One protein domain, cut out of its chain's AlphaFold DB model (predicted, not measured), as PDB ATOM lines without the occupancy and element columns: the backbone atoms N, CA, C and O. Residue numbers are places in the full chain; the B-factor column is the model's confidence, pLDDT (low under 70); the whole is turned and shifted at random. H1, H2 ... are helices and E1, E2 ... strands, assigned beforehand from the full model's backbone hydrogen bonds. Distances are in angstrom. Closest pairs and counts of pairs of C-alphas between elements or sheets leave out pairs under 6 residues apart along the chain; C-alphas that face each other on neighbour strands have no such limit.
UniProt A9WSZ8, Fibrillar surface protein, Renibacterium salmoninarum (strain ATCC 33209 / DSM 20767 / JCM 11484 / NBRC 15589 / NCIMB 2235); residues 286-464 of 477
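This is residues 286 to 464 of the 477 residues of the protein "Fibrillar surface protein" of Renibacterium salmoninarum (strain ATCC 33209 / DSM 20767 / JCM 11484 / NBRC 15589 / NCIMB 2235) (UniProt A9WSZ8). With little regular structure, the twisted antiparallel sheet E6 E5 E8 E10 is partly covered by E4 and E7; the hairpin E2 and E3 makes a long arm. Mostly strand: 58 of 179 printed residues lie in named elements. It is compact, radius of gyration of the C-alphas 17.0 A, spanning 62 by 31 by 29 A.

E1, residues 293 to 296, begins at (24.555, 36.904, -39.138); then E2, 299 to 301; E3, 314 to 316; H1, 350 to 353; E4, 371 to 378; E5, 383 to 389; E6, 401 to 405; E7, 410 to 415; E8, 428 to 435, 23.7 A long; E9, 446 to 448; E10, 452 to 458, ends at (37.256, 23.148, -38.666).

E5 and E8 are neighbours, N 385 and O 433 2.8 A apart. E1 and E9 are parallel. E7 touches E6, C-alphas of Trp 415 and Ala 402 closest at 5.0 A. H1 only grazes the sheet.

The printed part has no cut. Residues 302 to 310 are under pLDDT 70.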
ATOM      1  N   ALA A 286      28.229  30.889 -34.628       88.06
ATOM      2  CA  ALA A 286      29.598  31.229 -34.262       88.06
ATOM      3  C   ALA A 286      29.653  32.028 -32.945       88.06
ATOM      4  O   ALA A 286      28.767  32.838 -32.640       88.06
ATOM      5  N   PRO A 287      30.753  31.899 -32.173       88.44
ATOM      6  CA  PRO A 287      30.942  32.664 -30.949       88.44
ATOM      7  C   PRO A 287      30.699  34.167 -31.137       88.44
ATOM      8  O   PRO A 287      31.062  34.754 -32.154       88.44
ATOM      9  N   ALA A 288      30.168  34.825 -30.105       87.62
ATOM     10  CA  ALA A 288      29.736  36.224 -30.183       87.62
ATOM     11  C   ALA A 288      30.804  37.219 -30.698       87.62
ATOM     12  O   ALA A 288      30.442  38.285 -31.200       87.62
ATOM     13  N   SER A 289      32.102  36.900 -30.595       91.88
ATOM     14  CA  SER A 289      33.189  37.722 -31.148       91.88
ATOM     15  C   SER A 289      33.136  37.862 -32.675       91.88
ATOM     16  O   SER A 289      33.510  38.914 -33.188       91.88
ATOM     17  N   TYR A 290      32.603  36.863 -33.387       92.81
ATOM     18  CA  TYR A 290      32.441  36.868 -34.846       92.81
ATOM     19  C   TYR A 290      31.223  37.684 -35.316       92.81
ATOM     20  O   TYR A 290      31.078  37.971 -36.505       92.81
ATOM     21  N   GLY A 291      30.369  38.110 -34.380       91.25
ATOM     22  CA  GLY A 291      29.175  38.907 -34.640       91.25
ATOM     23  C   GLY A 291      28.003  38.115 -35.231       91.25
ATOM     24  O   GLY A 291      28.117  36.956 -35.623       91.25
ATOM     25  N   VAL A 292      26.849  38.782 -35.303       89.12
ATOM     26  CA  VAL A 292      25.572  38.164 -35.693       89.12
ATOM     27  C   VAL A 292      25.379  38.209 -37.206       89.12
ATOM     28  O   VAL A 292      25.434  39.284 -37.814       89.12
ATOM     29  N   ALA A 293      25.101  37.054 -37.796       92.00
ATOM     30  CA  ALA A 293      24.555  36.904 -39.138       92.00
ATOM     31  C   ALA A 293      23.182  36.243 -39.035       92.00
ATOM     32  O   ALA A 293      22.934  35.496 -38.094       92.00
ATOM     33  N   GLN A 294      22.291  36.574 -39.962       92.00
ATOM     34  CA  GLN A 294      20.960  35.981 -40.011       92.00
ATOM     35  C   GLN A 294      20.409  36.012 -41.432       92.00
ATOM     36  O   GLN A 294      20.690  36.953 -42.184       92.00
ATOM     37  N   HIS A 295      19.616  35.019 -41.795       93.25
ATOM     38  CA  HIS A 295      18.985  34.895 -43.100       93.25
ATOM     39  C   HIS A 295      17.485  34.708 -42.912       93.25
ATOM     40  O   HIS A 295      17.038  33.868 -42.142       93.25
ATOM     41  N   LEU A 296      16.676  35.553 -43.556       92.38
ATOM     42  CA  LEU A 296      15.232  35.347 -43.541       92.38
ATOM     43  C   LEU A 296      14.940  34.040 -44.287       92.38
ATOM     44  O   LEU A 296      15.360  33.907 -45.430       92.38
ATOM     45  N   VAL A 297      14.173  33.131 -43.688       90.75
ATOM     46  CA  VAL A 297      13.778  31.852 -44.298       90.75
ATOM     47  C   VAL A 297      12.295  31.914 -44.666       90.75
ATOM     48  O   VAL A 297      11.424  31.611 -43.843       90.75
ATOM     49  N   PRO A 298      11.928  32.355 -45.887       84.75
ATOM     50  CA  PRO A 298      10.532  32.590 -46.222       84.75
ATOM     51  C   PRO A 298       9.713  31.312 -46.063       84.75
ATOM     52  O   PRO A 298      10.131  30.244 -46.478       84.75
ATOM     53  N   GLN A 299       8.507  31.406 -45.514       84.88
ATOM     54  CA  GLN A 299       7.628  30.240 -45.398       84.88
ATOM     55  C   GLN A 299       6.633  30.154 -46.562       84.88
ATOM     56  O   GLN A 299       6.296  31.152 -47.203       84.88
ATOM     57  N   THR A 300       6.106  28.972 -46.830       79.62
ATOM     58  CA  THR A 300       5.007  28.743 -47.768       79.62
ATOM     59  C   THR A 300       3.924  27.926 -47.083       79.62
ATOM     60  O   THR A 300       4.198  27.134 -46.187       79.62
ATOM     61  N   ALA A 301       2.669  28.143 -47.465       76.62
ATOM     62  CA  ALA A 301       1.544  27.405 -46.910       76.62
ATOM     63  C   ALA A 301       1.232  26.182 -47.780       76.62
ATOM     64  O   ALA A 301       0.911  26.312 -48.963       76.62
ATOM     65  N   SER A 302       1.304  24.989 -47.191       58.78
ATOM     66  CA  SER A 302       1.044  23.719 -47.876       58.78
ATOM     67  C   SER A 302      -0.465  23.419 -47.978       58.78
ATOM     68  O   SER A 302      -1.041  22.707 -47.162       58.78
ATOM     69  N   GLY A 303      -1.159  23.981 -48.974       57.34
ATOM     70  CA  GLY A 303      -2.569  23.653 -49.250       57.34
ATOM     71  C   GLY A 303      -3.431  24.842 -49.665       57.34
ATOM     72  O   GLY A 303      -2.929  25.909 -50.011       57.34
ATOM     73  N   SER A 304      -4.760  24.673 -49.657       58.69
ATOM     74  CA  SER A 304      -5.667  25.778 -49.979       58.69
ATOM     75  C   SER A 304      -5.645  26.812 -48.850       58.69
ATOM     76  O   SER A 304      -6.229  26.583 -47.790       58.69
ATOM     77  N   ALA A 305      -5.031  27.962 -49.117       59.00
ATOM     78  CA  ALA A 305      -4.880  29.117 -48.225       59.00
ATOM     79  C   ALA A 305      -6.171  29.649 -47.557       59.00
ATOM     80  O   ALA A 305      -6.110  30.499 -46.677       59.00
ATOM     81  N   GLN A 306      -7.342  29.172 -47.989       62.38
ATOM     82  CA  GLN A 306      -8.668  29.653 -47.594       62.38
ATOM     83  C   GLN A 306      -9.478  28.595 -46.806       62.38
ATOM     84  O   GLN A 306     -10.681  28.754 -46.602       62.38
ATOM     85  N   SER A 307      -8.858  27.477 -46.402       64.12
ATOM     86  CA  SER A 307      -9.535  26.399 -45.665       64.12
ATOM     87  C   SER A 307      -9.673  26.734 -44.177       64.12
ATOM     88  O   SER A 307      -8.800  26.404 -43.378       64.12
ATOM     89  N   LEU A 308     -10.822  27.303 -43.803       65.88
ATOM     90  CA  LEU A 308     -11.140  27.702 -42.423       65.88
ATOM     91  C   LEU A 308     -11.202  26.552 -41.414       65.88
ATOM     92  O   LEU A 308     -11.254  26.793 -40.222       65.88
ATOM     93  N   LEU A 309     -11.304  25.301 -41.863       64.44
ATOM     94  CA  LEU A 309     -11.422  24.139 -40.970       64.44
ATOM     95  C   LEU A 309     -10.078  23.444 -40.746       64.44
ATOM     96  O   LEU A 309      -9.915  22.653 -39.813       64.44
ATOM     97  N   ASN A 310      -9.116  23.704 -41.627       68.88
ATOM     98  CA  ASN A 310      -7.811  23.081 -41.584       68.88
ATOM     99  C   ASN A 310      -6.795  24.015 -42.245       68.88
ATOM    100  O   ASN A 310      -6.500  23.810 -43.428       68.88
ATOM    101  N   PRO A 311      -6.312  25.044 -41.522       74.12
ATOM    102  CA  PRO A 311      -5.282  25.913 -42.058       74.12
ATOM    103  C   PRO A 311      -4.043  25.077 -42.409       74.12
ATOM    104  O   PRO A 311      -3.686  24.172 -41.641       74.12
ATOM    105  N   PRO A 312      -3.425  25.314 -43.577       76.81
ATOM    106  CA  PRO A 312      -2.192  24.647 -43.968       76.81
ATOM    107  C   PRO A 312      -1.069  24.898 -42.958       76.81
ATOM    108  O   PRO A 312      -0.918  26.005 -42.440       76.81
ATOM    109  N   ALA A 313      -0.248  23.874 -42.722       79.31
ATOM    110  CA  ALA A 313       1.012  24.063 -42.020       79.31
ATOM    111  C   ALA A 313       1.954  24.907 -42.887       79.31
ATOM    112  O   ALA A 313       1.985  24.751 -44.119       79.31
ATOM    113  N   LEU A 314       2.722  25.784 -42.239       84.25
ATOM    114  CA  LEU A 314       3.806  26.485 -42.909       84.25
ATOM    115  C   LEU A 314       5.016  25.570 -43.051       84.25
ATOM    116  O   LEU A 314       5.378  24.845 -42.129       84.25
ATOM    117  N   THR A 315       5.621  25.618 -44.229       83.75
ATOM    118  CA  THR A 315       6.863  24.928 -44.565       83.75
ATOM    119  C   THR A 315       7.875  25.978 -44.988       83.75
ATOM    120  O   THR A 315       7.534  26.880 -45.757       83.75
ATOM    121  N   GLU A 316       9.095  25.894 -44.478       84.56
ATOM    122  CA  GLU A 316      10.189  26.773 -44.890       84.56
ATOM    123  C   GLU A 316      10.536  26.572 -46.369       84.56
ATOM    124  O   GLU A 316      10.352  25.503 -46.958       84.56
ATOM    125  N   SER A 317      10.910  27.667 -47.023       79.94
ATOM    126  CA  SER A 317      11.156  27.707 -48.457       79.94
ATOM    127  C   SER A 317      12.536  27.149 -48.769       79.94
ATOM    128  O   SER A 317      13.542  27.800 -48.519       79.94
ATOM    129  N   ALA A 318      12.574  26.023 -49.476       81.62
ATOM    130  CA  ALA A 318      13.789  25.415 -50.022       81.62
ATOM    131  C   ALA A 318      14.288  26.119 -51.311       81.62
ATOM    132  O   ALA A 318      14.563  25.475 -52.323       81.62
ATOM    133  N   GLY A 319      14.303  27.457 -51.326       88.56
ATOM    134  CA  GLY A 319      14.600  28.252 -52.527       88.56
ATOM    135  C   GLY A 319      16.095  28.476 -52.759       88.56
ATOM    136  O   GLY A 319      16.600  28.221 -53.853       88.56
ATOM    137  N   VAL A 320      16.785  28.951 -51.724       94.69
ATOM    138  CA  VAL A 320      18.224  29.234 -51.710       94.69
ATOM    139  C   VAL A 320      18.756  28.772 -50.367       94.69
ATOM    140  O   VAL A 320      18.213  29.209 -49.361       94.69
ATOM    141  N   TYR A 321      19.743  27.876 -50.366       95.12
ATOM    142  CA  TYR A 321      20.318  27.291 -49.149       95.12
ATOM    143  C   TYR A 321      21.588  26.477 -49.449       95.12
ATOM    144  O   TYR A 321      21.933  26.260 -50.618       95.12
ATOM    145  N   LEU A 322      22.304  26.064 -48.415       94.62
ATOM    146  CA  LEU A 322      23.511  25.254 -48.407       94.62
ATOM    147  C   LEU A 322      23.179  23.794 -48.078       94.62
ATOM    148  O   LEU A 322      22.263  23.462 -47.345       94.62
ATOM    149  N   GLY A 323      23.940  22.876 -48.659       93.50
ATOM    150  CA  GLY A 323      23.807  21.468 -48.317       93.50
ATOM    151  C   GLY A 323      22.653  20.712 -48.997       93.50
ATOM    152  O   GLY A 323      22.205  21.031 -50.105       93.50
ATOM    153  N   ARG A 324      22.254  19.595 -48.385       90.31
ATOM    154  CA  ARG A 324      21.219  18.644 -48.832       90.31
ATOM    155  C   ARG A 324      19.862  18.897 -48.188       90.31
ATOM    156  O   ARG A 324      18.849  18.553 -48.800       90.31
ATOM    157  N   VAL A 325      19.858  19.386 -46.957       87.62
ATOM    158  CA  VAL A 325      18.657  19.639 -46.163       87.62
ATOM    159  C   VAL A 325      18.291  21.108 -46.344       87.62
ATOM    160  O   VAL A 325      19.164  21.933 -46.554       87.62
ATOM    161  N   ALA A 326      16.994  21.395 -46.439       86.62
ATOM    162  CA  ALA A 326      16.515  22.767 -46.581       86.62
ATOM    163  C   ALA A 326      16.601  23.480 -45.222       86.62
ATOM    164  O   ALA A 326      16.377  22.788 -44.229       86.62
ATOM    165  N   PRO A 327      16.804  24.808 -45.215       85.38
ATOM    166  CA  PRO A 327      17.061  25.578 -44.011       85.38
ATOM    167  C   PRO A 327      15.832  25.544 -43.129       85.38
ATOM    168  O   PRO A 327      14.696  25.649 -43.632       85.38
ATOM    169  N   ASP A 328      16.056  25.470 -41.830       81.81
ATOM    170  CA  ASP A 328      15.040  25.747 -40.839       81.81
ATOM    171  C   ASP A 328      15.179  27.171 -40.267       81.81
ATOM    172  O   ASP A 328      16.032  27.954 -40.669       81.81
ATOM    173  N   SER A 329      14.210  27.608 -39.462       83.31
ATOM    174  CA  SER A 329      14.311  28.907 -38.790       83.31
ATOM    175  C   SER A 329      14.282  28.754 -37.289       83.31
ATOM    176  O   SER A 329      13.437  28.047 -36.718       83.31
ATOM    177  N   GLU A 330      15.128  29.537 -36.645       78.12
ATOM    178  CA  GLU A 330      15.497  29.348 -35.262       78.12
ATOM    179  C   GLU A 330      14.858  30.389 -34.345       78.12
ATOM    180  O   GLU A 330      14.304  31.423 -34.745       78.12
ATOM    181  N   ALA A 331      14.945  30.117 -33.044       67.88
ATOM    182  CA  ALA A 331      14.396  31.004 -32.031       67.88
ATOM    183  C   ALA A 331      15.271  32.240 -31.741       67.88
ATOM    184  O   ALA A 331      14.793  33.194 -31.116       67.88
ATOM    185  N   GLY A 332      16.533  32.234 -32.168       69.38
ATOM    186  CA  GLY A 332      17.491  33.314 -31.963       69.38
ATOM    187  C   GLY A 332      18.927  32.809 -31.867       69.38
ATOM    188  O   GLY A 332      19.174  31.613 -31.817       69.38
ATOM    189  N   THR A 333      19.867  33.745 -31.735       64.25
ATOM    190  CA  THR A 333      21.302  33.455 -31.604       64.25
ATOM    191  C   THR A 333      21.588  32.734 -30.279       64.25
ATOM    192  O   THR A 333      21.366  33.318 -29.208       64.25
ATOM    193  N   GLY A 334      22.085  31.499 -30.299       55.81
ATOM    194  CA  GLY A 334      22.360  30.787 -29.047       55.81
ATOM    195  C   GLY A 334      22.812  29.335 -29.148       55.81
ATOM    196  O   GLY A 334      23.150  28.765 -28.105       55.81
ATOM    197  N   ALA A 335      22.845  28.746 -30.344       59.00
ATOM    198  CA  ALA A 335      23.586  27.515 -30.549       59.00
ATOM    199  C   ALA A 335      25.091  27.783 -30.353       59.00
ATOM    200  O   ALA A 335      25.597  28.887 -30.558       59.00
ATOM    201  N   THR A 336      25.792  26.792 -29.811       66.00
ATOM    202  CA  THR A 336      27.246  26.696 -29.963       66.00
ATOM    203  C   THR A 336      27.515  25.896 -31.229       66.00
ATOM    204  O   THR A 336      26.706  25.013 -31.481       66.00
ATOM    205  N   LEU A 337      28.693  26.055 -31.849       70.44
ATOM    206  CA  LEU A 337      29.240  25.256 -32.979       70.44
ATOM    207  C   LEU A 337      29.103  23.711 -32.905       70.44
ATOM    208  O   LEU A 337      29.632  23.005 -33.751       70.44
ATOM    209  N   SER A 338      28.562  23.167 -31.814       59.84
ATOM    210  CA  SER A 338      28.336  21.740 -31.550       59.84
ATOM    211  C   SER A 338      26.977  21.425 -30.905       59.84
ATOM    212  O   SER A 338      26.720  20.274 -30.544       59.84
ATOM    213  N   ALA A 339      26.132  22.431 -30.652       52.94
ATOM    214  CA  ALA A 339      24.840  22.249 -29.985       52.94
ATOM    215  C   ALA A 339      23.737  21.878 -30.979       52.94
ATOM    216  O   ALA A 339      22.879  21.061 -30.637       52.94
ATOM    217  N   ASP A 340      23.776  22.424 -32.188       52.34
ATOM    218  CA  ASP A 340      22.822  22.138 -33.261       52.34
ATOM    219  C   ASP A 340      23.093  20.802 -33.981       52.34
ATOM    220  O   ASP A 340      22.141  20.103 -34.323       52.34
ATOM    221  N   ASP A 341      24.348  20.327 -33.988       50.41
ATOM    222  CA  ASP A 341      24.801  18.978 -34.375       50.41
ATOM    223  C   ASP A 341      23.978  17.858 -33.694       50.41
ATOM    224  O   ASP A 341      24.008  16.688 -34.096       50.41
ATOM    225  N   SER A 342      23.263  18.187 -32.610       41.81
ATOM    226  CA  SER A 342      22.502  17.253 -31.780       41.81
ATOM    227  C   SER A 342      21.011  17.571 -31.607       41.81
ATOM    228  O   SER A 342      20.284  16.727 -31.068       41.81
ATOM    229  N   THR A 343      20.519  18.729 -32.058       44.69
ATOM    230  CA  THR A 343      19.104  19.108 -31.917       44.69
ATOM    231  C   THR A 343      18.632  19.970 -33.078       44.69
ATOM    232  O   THR A 343      19.151  21.061 -33.246       44.69
ATOM    233  N   GLY A 344      17.563  19.564 -33.766       48.47
ATOM    234  CA  GLY A 344      16.799  20.497 -34.601       48.47
ATOM    235  C   GLY A 344      16.441  19.928 -35.946       48.47
ATOM    236  O   GLY A 344      15.355  19.386 -36.071       48.47
ATOM    237  N   THR A 345      17.368  19.948 -36.888       53.75
ATOM    238  CA  THR A 345      17.258  19.452 -38.263       53.75
ATOM    239  C   THR A 345      18.666  19.040 -38.714       53.75
ATOM    240  O   THR A 345      19.653  19.316 -38.045       53.75
ATOM    241  N   ALA A 346      18.782  18.202 -39.746       59.50
ATOM    242  CA  ALA A 346      20.080  17.665 -40.182       59.50
ATOM    243  C   ALA A 346      20.782  18.572 -41.217       59.50
ATOM    244  O   ALA A 346      21.556  18.062 -42.032       59.50
ATOM    245  N   ASP A 347      20.434  19.855 -41.237       66.81
ATOM    246  CA  ASP A 347      21.052  20.939 -42.006       66.81
ATOM    247  C   ASP A 347      22.350  21.447 -41.358       66.81
ATOM    248  O   ASP A 347      23.333  21.611 -42.051       66.81
ATOM    249  N   GLU A 348      22.511  21.447 -40.045       72.50
ATOM    250  CA  GLU A 348      23.752  22.028 -39.476       72.50
ATOM    251  C   GLU A 348      25.010  21.126 -39.569       72.50
ATOM    252  O   GLU A 348      26.110  21.454 -39.133       72.50
ATOM    253  N   GLY A 349      24.891  19.916 -40.129       79.50
ATOM    254  CA  GLY A 349      25.972  18.925 -40.117       79.50
ATOM    255  C   GLY A 349      26.920  19.005 -41.320       79.50
ATOM    256  O   GLY A 349      26.495  18.872 -42.464       79.50
ATOM    257  N   VAL A 350      28.245  18.977 -41.107       86.94
ATOM    258  CA  VAL A 350      29.275  19.000 -42.189       86.94
ATOM    259  C   VAL A 350      29.024  17.987 -43.327       86.94
ATOM    260  O   VAL A 350      29.315  18.248 -44.497       86.94
ATOM    261  N   THR A 351      28.446  16.823 -43.005       88.19
ATOM    262  CA  THR A 351      28.115  15.767 -43.987       88.19
ATOM    263  C   THR A 351      27.068  16.211 -45.016       88.19
ATOM    264  O   THR A 351      27.051  15.717 -46.151       88.19
ATOM    265  N   GLN A 352      26.179  17.121 -44.622       90.00
ATOM    266  CA  GLN A 352      25.125  17.679 -45.457       90.00
ATOM    267  C   GLN A 352      25.671  18.800 -46.351       90.00
ATOM    268  O   GLN A 352      25.319  18.851 -47.530       90.00
ATOM    269  N   LEU A 353      26.625  19.585 -45.839       93.12
ATOM    270  CA  LEU A 353      27.278  20.680 -46.545       93.12
ATOM    271  C   LEU A 353      28.251  20.199 -47.628       93.12
ATOM    272  O   LEU A 353      28.227  20.695 -48.756       93.12
ATOM    273  N   LEU A 354      29.152  19.262 -47.316       94.75
ATOM    274  CA  LEU A 354      30.259  18.926 -48.218       94.75
ATOM    275  C   LEU A 354      29.809  18.086 -49.421       94.75
ATOM    276  O   LEU A 354      29.178  17.035 -49.294       94.75
ATOM    277  N   ALA A 355      30.237  18.483 -50.624       94.75
ATOM    278  CA  ALA A 355      29.860  17.811 -51.875       94.75
ATOM    279  C   ALA A 355      30.317  16.344 -51.958       94.75
ATOM    280  O   ALA A 355      29.675  15.523 -52.617       94.75
ATOM    281  N   ASN A 356      31.403  15.996 -51.267       92.88
ATOM    282  CA  ASN A 356      31.916  14.630 -51.180       92.88
ATOM    283  C   ASN A 356      31.243  13.784 -50.079       92.88
ATOM    284  O   ASN A 356      31.557  12.600 -49.971       92.88
ATOM    285  N   GLY A 357      30.346  14.366 -49.274       88.88
ATOM    286  CA  GLY A 357      29.691  13.701 -48.146       88.88
ATOM    287  C   GLY A 357      30.640  13.321 -47.006       88.88
ATOM    288  O   GLY A 357      30.346  12.384 -46.266       88.88
ATOM    289  N   ALA A 358      31.797  13.979 -46.891       89.06
ATOM    290  CA  ALA A 358      32.694  13.784 -45.759       89.06
ATOM    291  C   ALA A 358      32.091  14.385 -44.481       89.06
ATOM    292  O   ALA A 358      31.398  15.394 -44.527       89.06
ATOM    293  N   ASN A 359      32.405  13.784 -43.338       87.75
ATOM    294  CA  ASN A 359      31.972  14.253 -42.020       87.75
ATOM    295  C   ASN A 359      32.950  15.250 -41.375       87.75
ATOM    296  O   ASN A 359      32.794  15.597 -40.211       87.75
ATOM    297  N   SER A 360      33.980  15.667 -42.107       88.12
ATOM    298  CA  SER A 360      34.927  16.689 -41.686       88.12
ATOM    299  C   SER A 360      35.477  17.430 -42.896       88.12
ATOM    300  O   SER A 360      35.589  16.886 -44.001       88.12
ATOM    301  N   PHE A 361      35.823  18.696 -42.680       90.50
ATOM    302  CA  PHE A 361      36.460  19.523 -43.693       90.50
ATOM    303  C   PHE A 361      37.829  18.953 -44.104       90.50
ATOM    304  O   PHE A 361      38.515  18.328 -43.288       90.50
ATOM    305  N   PRO A 362      38.272  19.175 -45.360       87.94
ATOM    306  CA  PRO A 362      39.623  18.823 -45.783       87.94
ATOM    307  C   PRO A 362      40.668  19.369 -44.808       87.94
ATOM    308  O   PRO A 362      40.566  20.517 -44.381       87.94
ATOM    309  N   LEU A 363      41.690  18.577 -44.477       82.31
ATOM    310  CA  LEU A 363      42.717  19.012 -43.534       82.31
ATOM    311  C   LEU A 363      43.392  20.294 -44.038       82.31
ATOM    312  O   LEU A 363      44.039  20.303 -45.088       82.31
ATOM    313  N   TYR A 364      43.258  21.369 -43.273       78.75
ATOM    314  CA  TYR A 364      44.032  22.584 -43.473       78.75
ATOM    315  C   TYR A 364      45.428  22.365 -42.891       78.75
ATOM    316  O   TYR A 364      45.526  21.898 -41.773       78.75
ATOM    317  N   THR A 365      46.518  22.639 -43.609       76.88
ATOM    318  CA  THR A 365      47.894  22.414 -43.111       76.88
ATOM    319  C   THR A 365      48.521  23.728 -42.616       76.88
ATOM    320  O   THR A 365      48.346  24.749 -43.280       76.88
ATOM    321  N   PRO A 366      49.308  23.768 -41.517       73.62
ATOM    322  CA  PRO A 366      49.934  25.008 -41.060       73.62
ATOM    323  C   PRO A 366      50.825  25.615 -42.151       73.62
ATOM    324  O   PRO A 366      51.692  24.942 -42.708       73.62
ATOM    325  N   GLY A 367      50.604  26.892 -42.468       73.00
ATOM    326  CA  GLY A 367      51.307  27.597 -43.548       73.00
ATOM    327  C   GLY A 367      50.691  27.416 -44.942       73.00
ATOM    328  O   GLY A 367      51.189  28.005 -45.906       73.00
ATOM    329  N   GLN A 368      49.601  26.654 -45.070       82.75
ATOM    330  CA  GLN A 368      48.817  26.559 -46.296       82.75
ATOM    331  C   GLN A 368      48.127  27.896 -46.584       82.75
ATOM    332  O   GLN A 368      47.250  28.344 -45.856       82.75
ATOM    333  N   LYS A 369      48.512  28.534 -47.688       87.75
ATOM    334  CA  LYS A 369      47.927  29.818 -48.106       87.75
ATOM    335  C   LYS A 369      46.677  29.674 -48.965       87.75
ATOM    336  O   LYS A 369      45.925  30.633 -49.096       87.75
ATOM    337  N   ASN A 370      46.501  28.508 -49.582       91.88
ATOM    338  CA  ASN A 370      45.396  28.228 -50.487       91.88
ATOM    339  C   ASN A 370      44.606  27.045 -49.949       91.88
ATOM    340  O   ASN A 370      45.185  25.981 -49.750       91.88
ATOM    341  N   TYR A 371      43.308  27.215 -49.757       92.94
ATOM    342  CA  TYR A 371      42.413  26.184 -49.247       92.94
ATOM    343  C   TYR A 371      41.179  26.119 -50.143       92.94
ATOM    344  O   TYR A 371      40.765  27.144 -50.685       92.94
ATOM    345  N   SER A 372      40.641  24.923 -50.366       95.38
ATOM    346  CA  SER A 372      39.523  24.726 -51.286       95.38
ATOM    347  C   SER A 372      38.508  23.771 -50.688       95.38
ATOM    348  O   SER A 372      38.871  22.695 -50.209       95.38
ATOM    349  N   VAL A 373      37.243  24.178 -50.729       96.31
ATOM    350  CA  VAL A 373      36.104  23.397 -50.250       96.31
ATOM    351  C   VAL A 373      35.008  23.460 -51.303       96.31
ATOM    352  O   VAL A 373      34.712  24.520 -51.855       96.31
ATOM    353  N   GLN A 374      34.403  22.310 -51.589       97.94
ATOM    354  CA  GLN A 374      33.201  22.227 -52.407       97.94
ATOM    355  C   GLN A 374      32.007  21.971 -51.504       97.94
ATOM    356  O   GLN A 374      31.934  20.921 -50.862       97.94
ATOM    357  N   VAL A 375      31.083  22.925 -51.482       97.75
ATOM    358  CA  VAL A 375      29.837  22.826 -50.724       97.75
ATOM    359  C   VAL A 375      28.674  22.595 -51.678       97.75
ATOM    360  O   VAL A 375      28.674  23.099 -52.806       97.75
ATOM    361  N   LEU A 376      27.707  21.795 -51.247       97.81
ATOM    362  CA  LEU A 376      26.416  21.678 -51.903       97.81
ATOM    363  C   LEU A 376      25.618  22.955 -51.663       97.81
ATOM    364  O   LEU A 376      25.808  23.645 -50.664       97.81
ATOM    365  N   CYS A 377      24.754  23.282 -52.609       97.25
ATOM    366  CA  CYS A 377      23.892  24.445 -52.511       97.25
ATOM    367  C   CYS A 377      22.668  24.289 -53.412       97.25
ATOM    368  O   CYS A 377      22.701  23.593 -54.429       97.25
ATOM    369  N   THR A 378      21.611  25.015 -53.080       96.62
ATOM    370  CA  THR A 378      20.408  25.193 -53.888       96.62
ATOM    371  C   THR A 378      20.209  26.681 -54.168       96.62
ATOM    372  O   THR A 378      20.599  27.534 -53.376       96.62
ATOM    373  N   GLY A 379      19.629  26.999 -55.327       95.44
ATOM    374  CA  GLY A 379      19.522  28.370 -55.837       95.44
ATOM    375  C   GLY A 379      20.574  28.665 -56.911       95.44
ATOM    376  O   GLY A 379      21.593  29.295 -56.634       95.44
ATOM    377  N   PRO A 380      20.380  28.194 -58.158       96.31
ATOM    378  CA  PRO A 380      21.316  28.465 -59.244       96.31
ATOM    379  C   PRO A 380      21.518  29.970 -59.458       96.31
ATOM    380  O   PRO A 380      20.558  30.705 -59.671       96.31
ATOM    381  N   GLY A 381      22.773  30.415 -59.456       97.06
ATOM    382  CA  GLY A 381      23.133  31.827 -59.598       97.06
ATOM    383  C   GLY A 381      23.262  32.591 -58.277       97.06
ATOM    384  O   GLY A 381      23.834  33.678 -58.297       97.06
ATOM    385  N   SER A 382      22.820  32.022 -57.150       98.00
ATOM    386  CA  SER A 382      23.006  32.607 -55.818       98.00
ATOM    387  C   SER A 382      24.487  32.710 -55.449       98.00
ATOM    388  O   SER A 382      25.327  31.928 -55.913       98.00
ATOM    389  N   THR A 383      24.821  33.681 -54.604       98.62
ATOM    390  CA  THR A 383      26.194  33.910 -54.141       98.62
ATOM    391  C   THR A 383      26.432  33.135 -52.859       98.62
ATOM    392  O   THR A 383      25.688  33.308 -51.903       98.62
ATOM    393  N   VAL A 384      27.489  32.323 -52.832       98.62
ATOM    394  CA  VAL A 384      28.004  31.672 -51.625       98.62
ATOM    395  C   VAL A 384      29.272  32.400 -51.205       98.62
ATOM    396  O   VAL A 384      30.230  32.487 -51.980       98.62
ATOM    397  N   LYS A 385      29.301  32.911 -49.979       98.50
ATOM    398  CA  LYS A 385      30.494  33.500 -49.377       98.50
ATOM    399  C   LYS A 385      30.832  32.763 -48.098       98.50
ATOM    400  O   LYS A 385      29.946  32.456 -47.313       98.50
ATOM    401  N   ALA A 386      32.109  32.475 -47.907       98.12
ATOM    402  CA  ALA A 386      32.573  31.783 -46.724       98.12
ATOM    403  C   ALA A 386      33.796  32.464 -46.127       98.12
ATOM    404  O   ALA A 386      34.580  33.077 -46.855       98.12
ATOM    405  N   TRP A 387      33.961  32.330 -44.819       97.69
ATOM    406  CA  TRP A 387      35.095  32.821 -44.052       97.69
ATOM    407  C   TRP A 387      35.706  31.681 -43.242       97.69
ATOM    408  O   TRP A 387      34.996  30.757 -42.861       97.69
ATOM    409  N   LEU A 388      37.014  31.741 -43.000       94.88
ATOM    410  CA  LEU A 388      37.751  30.790 -42.171       94.88
ATOM    411  C   LEU A 388      38.772  31.565 -41.334       94.88
ATOM    412  O   LEU A 388      39.788  31.995 -41.883       94.88
ATOM    413  N   ASP A 389      38.518  31.726 -40.032       93.56
ATOM    414  CA  ASP A 389      39.457  32.387 -39.115       93.56
ATOM    415  C   ASP A 389      40.653  31.467 -38.857       93.56
ATOM    416  O   ASP A 389      40.679  30.629 -37.951       93.56
ATOM    417  N   THR A 390      41.648  31.589 -39.727       90.44
ATOM    418  CA  THR A 390      42.874  30.796 -39.669       90.44
ATOM    419  C   THR A 390      43.817  31.295 -38.589       90.44
ATOM    420  O   THR A 390      44.592  30.503 -38.052       90.44
ATOM    421  N   ASN A 391      43.773  32.588 -38.270       88.94
ATOM    422  CA  ASN A 391      44.686  33.211 -37.320       88.94
ATOM    423  C   ASN A 391      44.150  33.226 -35.874       88.94
ATOM    424  O   ASN A 391      44.906  33.514 -34.941       88.94
ATOM    425  N   LYS A 392      42.895  32.812 -35.677       89.44
ATOM    426  CA  LYS A 392      42.229  32.619 -34.386       89.44
ATOM    427  C   LYS A 392      42.151  33.898 -33.557       89.44
ATOM    428  O   LYS A 392      42.280  33.856 -32.328       89.44
ATOM    429  N   ASN A 393      41.983  35.046 -34.205       90.75
ATOM    430  CA  ASN A 393      41.796  36.315 -33.506       90.75
ATOM    431  C   ASN A 393      40.334  36.551 -33.087       90.75
ATOM    432  O   ASN A 393      40.060  37.536 -32.396       90.75
ATOM    433  N   GLY A 394      39.418  35.643 -33.444       91.75
ATOM    434  CA  GLY A 394      38.013  35.709 -33.062       91.75
ATOM    435  C   GLY A 394      37.180  36.639 -33.940       91.75
ATOM    436  O   GLY A 394      36.072  36.993 -33.534       91.75
ATOM    437  N   VAL A 395      37.703  37.053 -35.096       93.75
ATOM    438  CA  VAL A 395      37.016  37.855 -36.113       93.75
ATOM    439  C   VAL A 395      37.347  37.322 -37.505       93.75
ATOM    440  O   VAL A 395      38.383  36.718 -37.722       93.75
ATOM    441  N   PHE A 396      36.461  37.552 -38.473       95.81
ATOM    442  CA  PHE A 396      36.726  37.166 -39.859       95.81
ATOM    443  C   PHE A 396      37.417  38.299 -40.620       95.81
ATOM    444  O   PHE A 396      36.786  39.312 -40.950       95.81
ATOM    445  N   ASP A 397      38.699  38.125 -40.932       94.12
ATOM    446  CA  ASP A 397      39.485  39.124 -41.650       94.12
ATOM    447  C   ASP A 397      39.184  39.148 -43.160       94.12
ATOM    448  O   ASP A 397      38.691  38.196 -43.773       94.12
ATOM    449  N   ALA A 398      39.510  40.264 -43.820       90.12
ATOM    450  CA  ALA A 398      39.218  40.449 -45.245       90.12
ATOM    451  C   ALA A 398      39.884  39.389 -46.150       90.12
ATOM    452  O   ALA A 398      39.316  39.002 -47.175       90.12
ATOM    453  N   ASN A 399      41.074  38.907 -45.776       91.44
ATOM    454  CA  ASN A 399      41.823  37.872 -46.496       91.44
ATOM    455  C   ASN A 399      41.477  36.436 -46.066       91.44
ATOM    456  O   ASN A 399      42.096  35.493 -46.550       91.44
ATOM    457  N   GLU A 400      40.487  36.267 -45.195       95.44
ATOM    458  CA  GLU A 400      40.006  34.968 -44.718       95.44
ATOM    459  C   GLU A 400      38.721  34.526 -45.411       95.44
ATOM    460  O   GLU A 400      38.091  33.556 -45.003       95.44
ATOM    461  N   SER A 401      38.338  35.209 -46.491       97.12
ATOM    462  CA  SER A 401      37.107  34.930 -47.220       97.12
ATOM    463  C   SER A 401      37.334  34.292 -48.591       97.12
ATOM    464  O   SER A 401      38.345  34.522 -49.259       97.12
ATOM    465  N   ALA A 402      36.351  33.511 -49.022       98.00
ATOM    466  CA  ALA A 402      36.206  33.003 -50.375       98.00
ATOM    467  C   ALA A 402      34.780  33.265 -50.865       98.00
ATOM    468  O   ALA A 402      33.833  33.328 -50.082       98.00
ATOM    469  N   THR A 403      34.611  33.424 -52.173       98.38
ATOM    470  CA  THR A 403      33.296  33.628 -52.790       98.38
ATOM    471  C   THR A 403      33.174  32.752 -54.023       98.38
ATOM    472  O   THR A 403      34.128  32.597 -54.786       98.38
ATOM    473  N   ALA A 404      31.996  32.176 -54.209       98.50
ATOM    474  CA  ALA A 404      31.644  31.353 -55.348       98.50
ATOM    475  C   ALA A 404      30.172  31.569 -55.709       98.50
ATOM    476  O   ALA A 404      29.380  32.073 -54.917       98.50
ATOM    477  N   THR A 405      29.793  31.173 -56.918       98.56
ATOM    478  CA  THR A 405      28.387  31.134 -57.329       98.56
ATOM    479  C   THR A 405      27.880  29.708 -57.193       98.56
ATOM    480  O   THR A 405      28.558  28.778 -57.633       98.56
ATOM    481  N   CYS A 406      26.682  29.534 -56.639       98.25
ATOM    482  CA  CYS A 406      26.007  28.247 -56.646       98.25
ATOM    483  C   CYS A 406      25.631  27.872 -58.086       98.25
ATOM    484  O   CYS A 406      24.792  28.521 -58.716       98.25
ATOM    485  N   GLN A 407      26.267  26.840 -58.640       96.56
ATOM    486  CA  GLN A 407      26.006  26.378 -60.002       96.56
ATOM    487  C   GLN A 407      25.957  24.858 -60.044       96.56
ATOM    488  O   GLN A 407      26.831  24.179 -59.516       96.56
ATOM    489  N   ASN A 408      24.936  24.311 -60.708       95.75
ATOM    490  CA  ASN A 408      24.729  22.860 -60.807       95.75
ATOM    491  C   ASN A 408      24.729  22.153 -59.434       95.75
ATOM    492  O   ASN A 408      25.214  21.032 -59.314       95.75
ATOM    493  N   GLY A 409      24.204  22.827 -58.406       96.69
ATOM    494  CA  GLY A 409      24.097  22.295 -57.047       96.69
ATOM    495  C   GLY A 409      25.381  22.345 -56.214       96.69
ATOM    496  O   GLY A 409      25.418  21.755 -55.140       96.69
ATOM    497  N   VAL A 410      26.447  22.990 -56.707       98.06
ATOM    498  CA  VAL A 410      27.748  23.054 -56.024       98.06
ATOM    499  C   VAL A 410      28.329  24.466 -56.099       98.06
ATOM    500  O   VAL A 410      28.265  25.130 -57.136       98.06
ATOM    501  N   ALA A 411      28.972  24.904 -55.020       98.44
ATOM    502  CA  ALA A 411      29.835  26.079 -54.986       98.44
ATOM    503  C   ALA A 411      31.264  25.657 -54.603       98.44
ATOM    504  O   ALA A 411      31.485  24.996 -53.590       98.44
ATOM    505  N   THR A 412      32.253  26.013 -55.432       98.25
ATOM    506  CA  THR A 412      33.675  25.732 -55.154       98.25
ATOM    507  C   THR A 412      34.341  26.976 -54.580       98.25
ATOM    508  O   THR A 412      34.676  27.905 -55.316       98.25
ATOM    509  N   LEU A 413      34.538  26.982 -53.266       98.12
ATOM    510  CA  LEU A 413      35.157  28.067 -52.516       98.12
ATOM    511  C   LEU A 413      36.672  27.888 -52.520       98.12
ATOM    512  O   LEU A 413      37.178  26.831 -52.152       98.12
ATOM    513  N   ASN A 414      37.394  28.922 -52.952       97.25
ATOM    514  CA  ASN A 414      38.851  28.921 -53.020       97.25
ATOM    515  C   ASN A 414      39.399  30.114 -52.245       97.25
ATOM    516  O   ASN A 414      39.361  31.248 -52.726       97.25
ATOM    517  N   TRP A 415      39.931  29.851 -51.059       95.94
ATOM    518  CA  TRP A 415      40.688  30.838 -50.305       95.94
ATOM    519  C   TRP A 415      42.087  30.958 -50.887       95.94
ATOM    520  O   TRP A 415      42.717  29.956 -51.240       95.94
ATOM    521  N   THR A 416      42.590  32.185 -50.952       94.38
ATOM    522  CA  THR A 416      43.962  32.473 -51.372       94.38
ATOM    523  C   THR A 416      44.581  33.477 -50.416       94.38
ATOM    524  O   THR A 416      43.903  34.380 -49.937       94.38
ATOM    525  N   ASN A 417      45.881  33.337 -50.162       91.19
ATOM    526  CA  ASN A 417      46.622  34.197 -49.233       91.19
ATOM    527  C   ASN A 417      46.070  34.198 -47.795       91.19
ATOM    528  O   ASN A 417      46.108  35.234 -47.125       91.19
ATOM    529  N   LEU A 418      45.618  33.033 -47.320       90.88
ATOM    530  CA  LEU A 418      45.230  32.857 -45.921       90.88
ATOM    531  C   LEU A 418      46.389  33.230 -44.974       90.88
ATOM    532  O   LEU A 418      47.555  32.928 -45.289       90.88
ATOM    533  N   PRO A 419      46.090  33.878 -43.833       87.00
ATOM    534  CA  PRO A 419      47.029  34.025 -42.731       87.00
ATOM    535  C   PRO A 419      47.652  32.691 -42.301       87.00
ATOM    536  O   PRO A 419      47.121  31.609 -42.538       87.00
ATOM    537  N   ALA A 420      48.814  32.763 -41.653       81.19
ATOM    538  CA  ALA A 420      49.362  31.587 -40.992       81.19
ATOM    539  C   ALA A 420      48.541  31.275 -39.736       81.19
ATOM    540  O   ALA A 420      48.146  32.199 -39.029       81.19
ATOM    541  N   VAL A 421      48.378  29.987 -39.417       76.62
ATOM    542  CA  VAL A 421      47.759  29.583 -38.149       76.62
ATOM    543  C   VAL A 421      48.572  30.119 -36.983       76.62
ATOM    544  O   VAL A 421      49.733  29.741 -36.802       76.62
ATOM    545  N   THR A 422      47.955  30.981 -36.182       67.56
ATOM    546  CA  THR A 422      48.520  31.482 -34.931       67.56
ATOM    547  C   THR A 422      47.728  30.907 -33.760       67.56
ATOM    548  O   THR A 422      46.524  31.081 -33.670       67.56
ATOM    549  N   GLY A 423      48.406  30.183 -32.864       63.19
ATOM    550  CA  GLY A 423      47.778  29.482 -31.734       63.19
ATOM    551  C   GLY A 423      47.517  28.000 -32.026       63.19
ATOM    552  O   GLY A 423      46.928  27.649 -33.042       63.19
ATOM    553  N   ALA A 424      47.971  27.119 -31.133       63.25
ATOM    554  CA  ALA A 424      47.803  25.669 -31.254       63.25
ATOM    555  C   ALA A 424      46.690  25.164 -30.324       63.25
ATOM    556  O   ALA A 424      46.515  25.708 -29.234       63.25
ATOM    557  N   GLY A 425      45.997  24.092 -30.719       65.38
ATOM    558  CA  GLY A 425      45.189  23.287 -29.792       65.38
ATOM    559  C   GLY A 425      43.694  23.616 -29.699       65.38
ATOM    560  O   GLY A 425      43.038  23.096 -28.804       65.38
ATOM    561  N   THR A 426      43.156  24.447 -30.595       72.06
ATOM    562  CA  THR A 426      41.709  24.736 -30.710       72.06
ATOM    563  C   THR A 426      41.290  24.718 -32.171       72.06
ATOM    564  O   THR A 426      42.110  25.062 -33.021       72.06
ATOM    565  N   ASP A 427      40.055  24.328 -32.466       82.06
ATOM    566  CA  ASP A 427      39.538  24.328 -33.837       82.06
ATOM    567  C   ASP A 427      39.442  25.753 -34.401       82.06
ATOM    568  O   ASP A 427      39.399  26.737 -33.654       82.06
ATOM    569  N   LEU A 428      39.489  25.859 -35.727       89.25
ATOM    570  CA  LEU A 428      39.214  27.092 -36.461       89.25
ATOM    571  C   LEU A 428      37.700  27.268 -36.578       89.25
ATOM    572  O   LEU A 428      36.963  26.284 -36.556       89.25
ATOM    573  N   VAL A 429      37.246  28.504 -36.760       92.19
ATOM    574  CA  VAL A 429      35.831  28.792 -37.019       92.19
ATOM    575  C   VAL A 429      35.663  29.130 -38.491       92.19
ATOM    576  O   VAL A 429      36.413  29.945 -39.036       92.19
ATOM    577  N   ALA A 430      34.688  28.499 -39.134       94.62
ATOM    578  CA  ALA A 430      34.255  28.835 -40.478       94.62
ATOM    579  C   ALA A 430      32.810  29.329 -40.456       94.62
ATOM    580  O   ALA A 430      32.023  28.835 -39.664       94.62
ATOM    581  N   ARG A 431      32.489  30.271 -41.341       96.19
ATOM    582  CA  ARG A 431      31.124  30.738 -41.617       96.19
ATOM    583  C   ARG A 431      30.844  30.563 -43.091       96.19
ATOM    584  O   ARG A 431      31.660  31.005 -43.900       96.19
ATOM    585  N   PHE A 432      29.703  30.009 -43.455       97.50
ATOM    586  CA  PHE A 432      29.208  29.923 -44.822       97.50
ATOM    587  C   PHE A 432      27.895  30.685 -44.896       97.50
ATOM    588  O   PHE A 432      27.051  30.568 -44.025       97.50
ATOM    589  N   ARG A 433      27.729  31.512 -45.921       97.69
ATOM    590  CA  ARG A 433      26.494  32.252 -46.172       97.69
ATOM    591  C   ARG A 433      26.116  32.117 -47.629       97.69
ATOM    592  O   ARG A 433      26.982  32.247 -48.502       97.69
ATOM    593  N   ILE A 434      24.834  31.932 -47.904       98.00
ATOM    594  CA  ILE A 434      24.281  31.965 -49.259       98.00
ATOM    595  C   ILE A 434      23.118  32.949 -49.333       98.00
ATOM    596  O   ILE A 434      22.337  33.033 -48.400       98.00
ATOM    597  N   ALA A 435      22.984  33.692 -50.430       96.88
ATOM    598  CA  ALA A 435      21.785  34.487 -50.719       96.88
ATOM    599  C   ALA A 435      21.597  34.669 -52.230       96.88
ATOM    600  O   ALA A 435      22.556  34.549 -53.006       96.88
ATOM    601  N   SER A 436      20.370  34.984 -52.660       95.38
ATOM    602  CA  SER A 436      20.105  35.339 -54.064       95.38
ATOM    603  C   SER A 436      20.843  36.612 -54.480       95.38
ATOM    604  O   SER A 436      21.257  36.739 -55.632       95.38
ATOM    605  N   ASP A 437      20.996  37.555 -53.549       94.38
ATOM    606  CA  ASP A 437      21.683  38.828 -53.756       94.38
ATOM    607  C   ASP A 437      23.089  38.785 -53.139       94.38
ATOM    608  O   ASP A 437      23.272  38.385 -51.990       94.38
ATOM    609  N   ALA A 438      24.101  39.199 -53.900       96.00
ATOM    610  CA  ALA A 438      25.484  39.206 -53.434       96.00
ATOM    611  C   ALA A 438      25.722  40.220 -52.302       96.00
ATOM    612  O   ALA A 438      26.595  39.994 -51.459       96.00
ATOM    613  N   ASP A 439      24.953  41.311 -52.262       94.31
ATOM    614  CA  ASP A 439      25.091  42.348 -51.237       94.31
ATOM    615  C   ASP A 439      24.642  41.840 -49.856       94.31
ATOM    616  O   ASP A 439      25.228  42.216 -48.837       94.31
ATOM    617  N   ASP A 440      23.673  40.918 -49.818       94.50
ATOM    618  CA  ASP A 440      23.141  40.320 -48.585       94.50
ATOM    619  C   ASP A 440      24.186  39.441 -47.862       94.50
ATOM    620  O   ASP A 440      24.150  39.308 -46.638       94.50
ATOM    621  N   VAL A 441      25.177  38.911 -48.594       96.06
ATOM    622  CA  VAL A 441      26.285  38.099 -48.054       96.06
ATOM    623  C   VAL A 441      27.649  38.759 -48.214       96.06
ATOM    624  O   VAL A 441      28.678  38.112 -48.044       96.06
ATOM    625  N   ALA A 442      27.708  40.057 -48.523       95.31
ATOM    626  CA  ALA A 442      28.979  40.749 -48.731       95.31
ATOM    627  C   ALA A 442      29.864  40.759 -47.470       95.31
ATOM    628  O   ALA A 442      31.095  40.751 -47.578       95.31
ATOM    629  N   ASN A 443      29.249  40.733 -46.287       95.50
ATOM    630  CA  ASN A 443      29.909  40.792 -44.985       95.50
ATOM    631  C   ASN A 443      29.661  39.510 -44.174       95.50
ATOM    632  O   ASN A 443      28.645  38.848 -44.384       95.50
ATOM    633  N   PRO A 444      30.540  39.167 -43.213       95.56
ATOM    634  CA  PRO A 444      30.335  38.003 -42.349       95.56
ATOM    635  C   PRO A 444      29.177  38.184 -41.361       95.56
ATOM    636  O   PRO A 444      28.768  37.221 -40.731       95.56
ATOM    637  N   THR A 445      28.659  39.403 -41.205       94.19
ATOM    638  CA  THR A 445      27.574  39.763 -40.286       94.19
ATOM    639  C   THR A 445      26.446  40.480 -41.026       94.19
ATOM    640  O   THR A 445      26.587  40.865 -42.191       94.19
ATOM    641  N   GLY A 446      25.317  40.674 -40.348       92.31
ATOM    642  CA  GLY A 446      24.140  41.357 -40.886       92.31
ATOM    643  C   GLY A 446      23.084  40.406 -41.440       92.31
ATOM    644  O   GLY A 446      23.280  39.192 -41.490       92.31
ATOM    645  N   ALA A 447      21.949  40.975 -41.835       93.44
ATOM    646  CA  ALA A 447      20.779  40.218 -42.269       93.44
ATOM    647  C   ALA A 447      20.757  40.006 -43.788       93.44
ATOM    648  O   ALA A 447      21.121  40.909 -44.527       93.44
ATOM    649  N   ALA A 448      20.273  38.864 -44.251       94.50
ATOM    650  CA  ALA A 448      19.947  38.608 -45.651       94.50
ATOM    651  C   ALA A 448      18.436  38.402 -45.801       94.50
ATOM    652  O   ALA A 448      17.778  37.957 -44.855       94.50
ATOM    653  N   ALA A 449      17.854  38.748 -46.954       93.50
ATOM    654  CA  ALA A 449      16.407  38.565 -47.131       93.50
ATOM    655  C   ALA A 449      15.995  37.176 -47.630       93.50
ATOM    656  O   ALA A 449      14.798  36.917 -47.759       93.50
ATOM    657  N   ASP A 450      16.967  36.330 -47.943       93.56
ATOM    658  CA  ASP A 450      16.810  34.913 -48.217       93.56
ATOM    659  C   ASP A 450      18.134  34.176 -47.971       93.56
ATOM    660  O   ASP A 450      19.158  34.793 -47.657       93.56
ATOM    661  N   GLY A 451      18.109  32.856 -48.138       93.88
ATOM    662  CA  GLY A 451      19.285  32.018 -47.991       93.88
ATOM    663  C   GLY A 451      19.444  31.453 -46.588       93.88
ATOM    664  O   GLY A 451      18.455  31.274 -45.886       93.88
ATOM    665  N   GLU A 452      20.693  31.194 -46.224       93.56
ATOM    666  CA  GLU A 452      21.089  30.490 -45.001       93.56
ATOM    667  C   GLU A 452      22.499  30.937 -44.581       93.56
ATOM    668  O   GLU A 452      23.309  31.364 -45.429       93.56
ATOM    669  N   VAL A 453      22.783  30.863 -43.285       93.38
ATOM    670  CA  VAL A 453      24.084  31.047 -42.654       93.38
ATOM    671  C   VAL A 453      24.392  29.862 -41.755       93.38
ATOM    672  O   VAL A 453      23.636  29.571 -40.853       93.38
ATOM    673  N   GLU A 454      25.572  29.279 -41.931       91.25
ATOM    674  CA  GLU A 454      26.005  28.143 -41.122       91.25
ATOM    675  C   GLU A 454      27.440  28.324 -40.645       91.25
ATOM    676  O   GLU A 454      28.317  28.707 -41.441       91.25
ATOM    677  N   ASP A 455      27.701  28.048 -39.368       92.06
ATOM    678  CA  ASP A 455      29.040  28.090 -38.797       92.06
ATOM    679  C   ASP A 455      29.538  26.707 -38.378       92.06
ATOM    680  O   ASP A 455      28.800  25.810 -38.006       92.06
ATOM    681  N   TYR A 456      30.852  26.502 -38.480       89.44
ATOM    682  CA  TYR A 456      31.445  25.197 -38.219       89.44
ATOM    683  C   TYR A 456      32.785  25.296 -37.513       89.44
ATOM    684  O   TYR A 456      33.613  26.171 -37.798       89.44
ATOM    685  N   ALA A 457      33.055  24.298 -36.673       88.19
ATOM    686  CA  ALA A 457      34.404  23.991 -36.230       88.19
ATOM    687  C   ALA A 457      35.175  23.244 -37.335       88.19
ATOM    688  O   ALA A 457      34.787  22.170 -37.798       88.19
ATOM    689  N   VAL A 458      36.317  23.793 -37.743       87.50
ATOM    690  CA  VAL A 458      37.256  23.148 -38.666       87.50
ATOM    691  C   VAL A 458      38.470  22.688 -37.871       87.50
ATOM    692  O   VAL A 458      39.182  23.507 -37.287       87.50
ATOM    693  N   THR A 459      38.726  21.378 -37.857       83.31
ATOM    694  CA  THR A 459      39.807  20.790 -37.057       83.31
ATOM    695  C   THR A 459      41.157  21.441 -37.348       83.31
ATOM    696  O   THR A 459      41.621  21.477 -38.491       83.31
ATOM    697  N   ASP A 460      41.819  21.909 -36.290       73.00
ATOM    698  CA  ASP A 460      43.157  22.485 -36.395       73.00
ATOM    699  C   ASP A 460      44.210  21.382 -36.624       73.00
ATOM    700  O   ASP A 460      44.343  20.463 -35.808       73.00
ATOM    701  N   PRO A 461      45.028  21.469 -37.688       66.62
ATOM    702  CA  PRO A 461      46.069  20.478 -37.973       66.62
ATOM    703  C   PRO A 461      47.137  20.322 -36.893       66.62
ATOM    704  O   PRO A 461      47.822  19.298 -36.852       66.62
ATOM    705  N   THR A 462      47.338  21.324 -36.036       63.91
ATOM    706  CA  THR A 462      48.297  21.223 -34.930       63.91
ATOM    707  C   THR A 462      47.800  20.300 -33.815       63.91
ATOM    708  O   THR A 462      48.603  19.869 -32.989       63.91
ATOM    709  N   GLN A 463      46.510  19.933 -33.818       59.53
ATOM    710  CA  GLN A 463      45.948  18.950 -32.890       59.53
ATOM    711  C   GLN A 463      46.276  17.507 -33.284       59.53
ATOM    712  O   GLN A 463      46.410  16.641 -32.415       59.53
ATOM    713  N   THR A 464      46.474  17.225 -34.575       55.00
ATOM    714  CA  THR A 464      47.011  15.934 -35.006       55.00
ATOM    715  C   THR A 464      48.496  15.868 -34.674       55.00
ATOM    716  O   THR A 464      49.354  16.301 -35.443       55.00
TER     717      THR A 464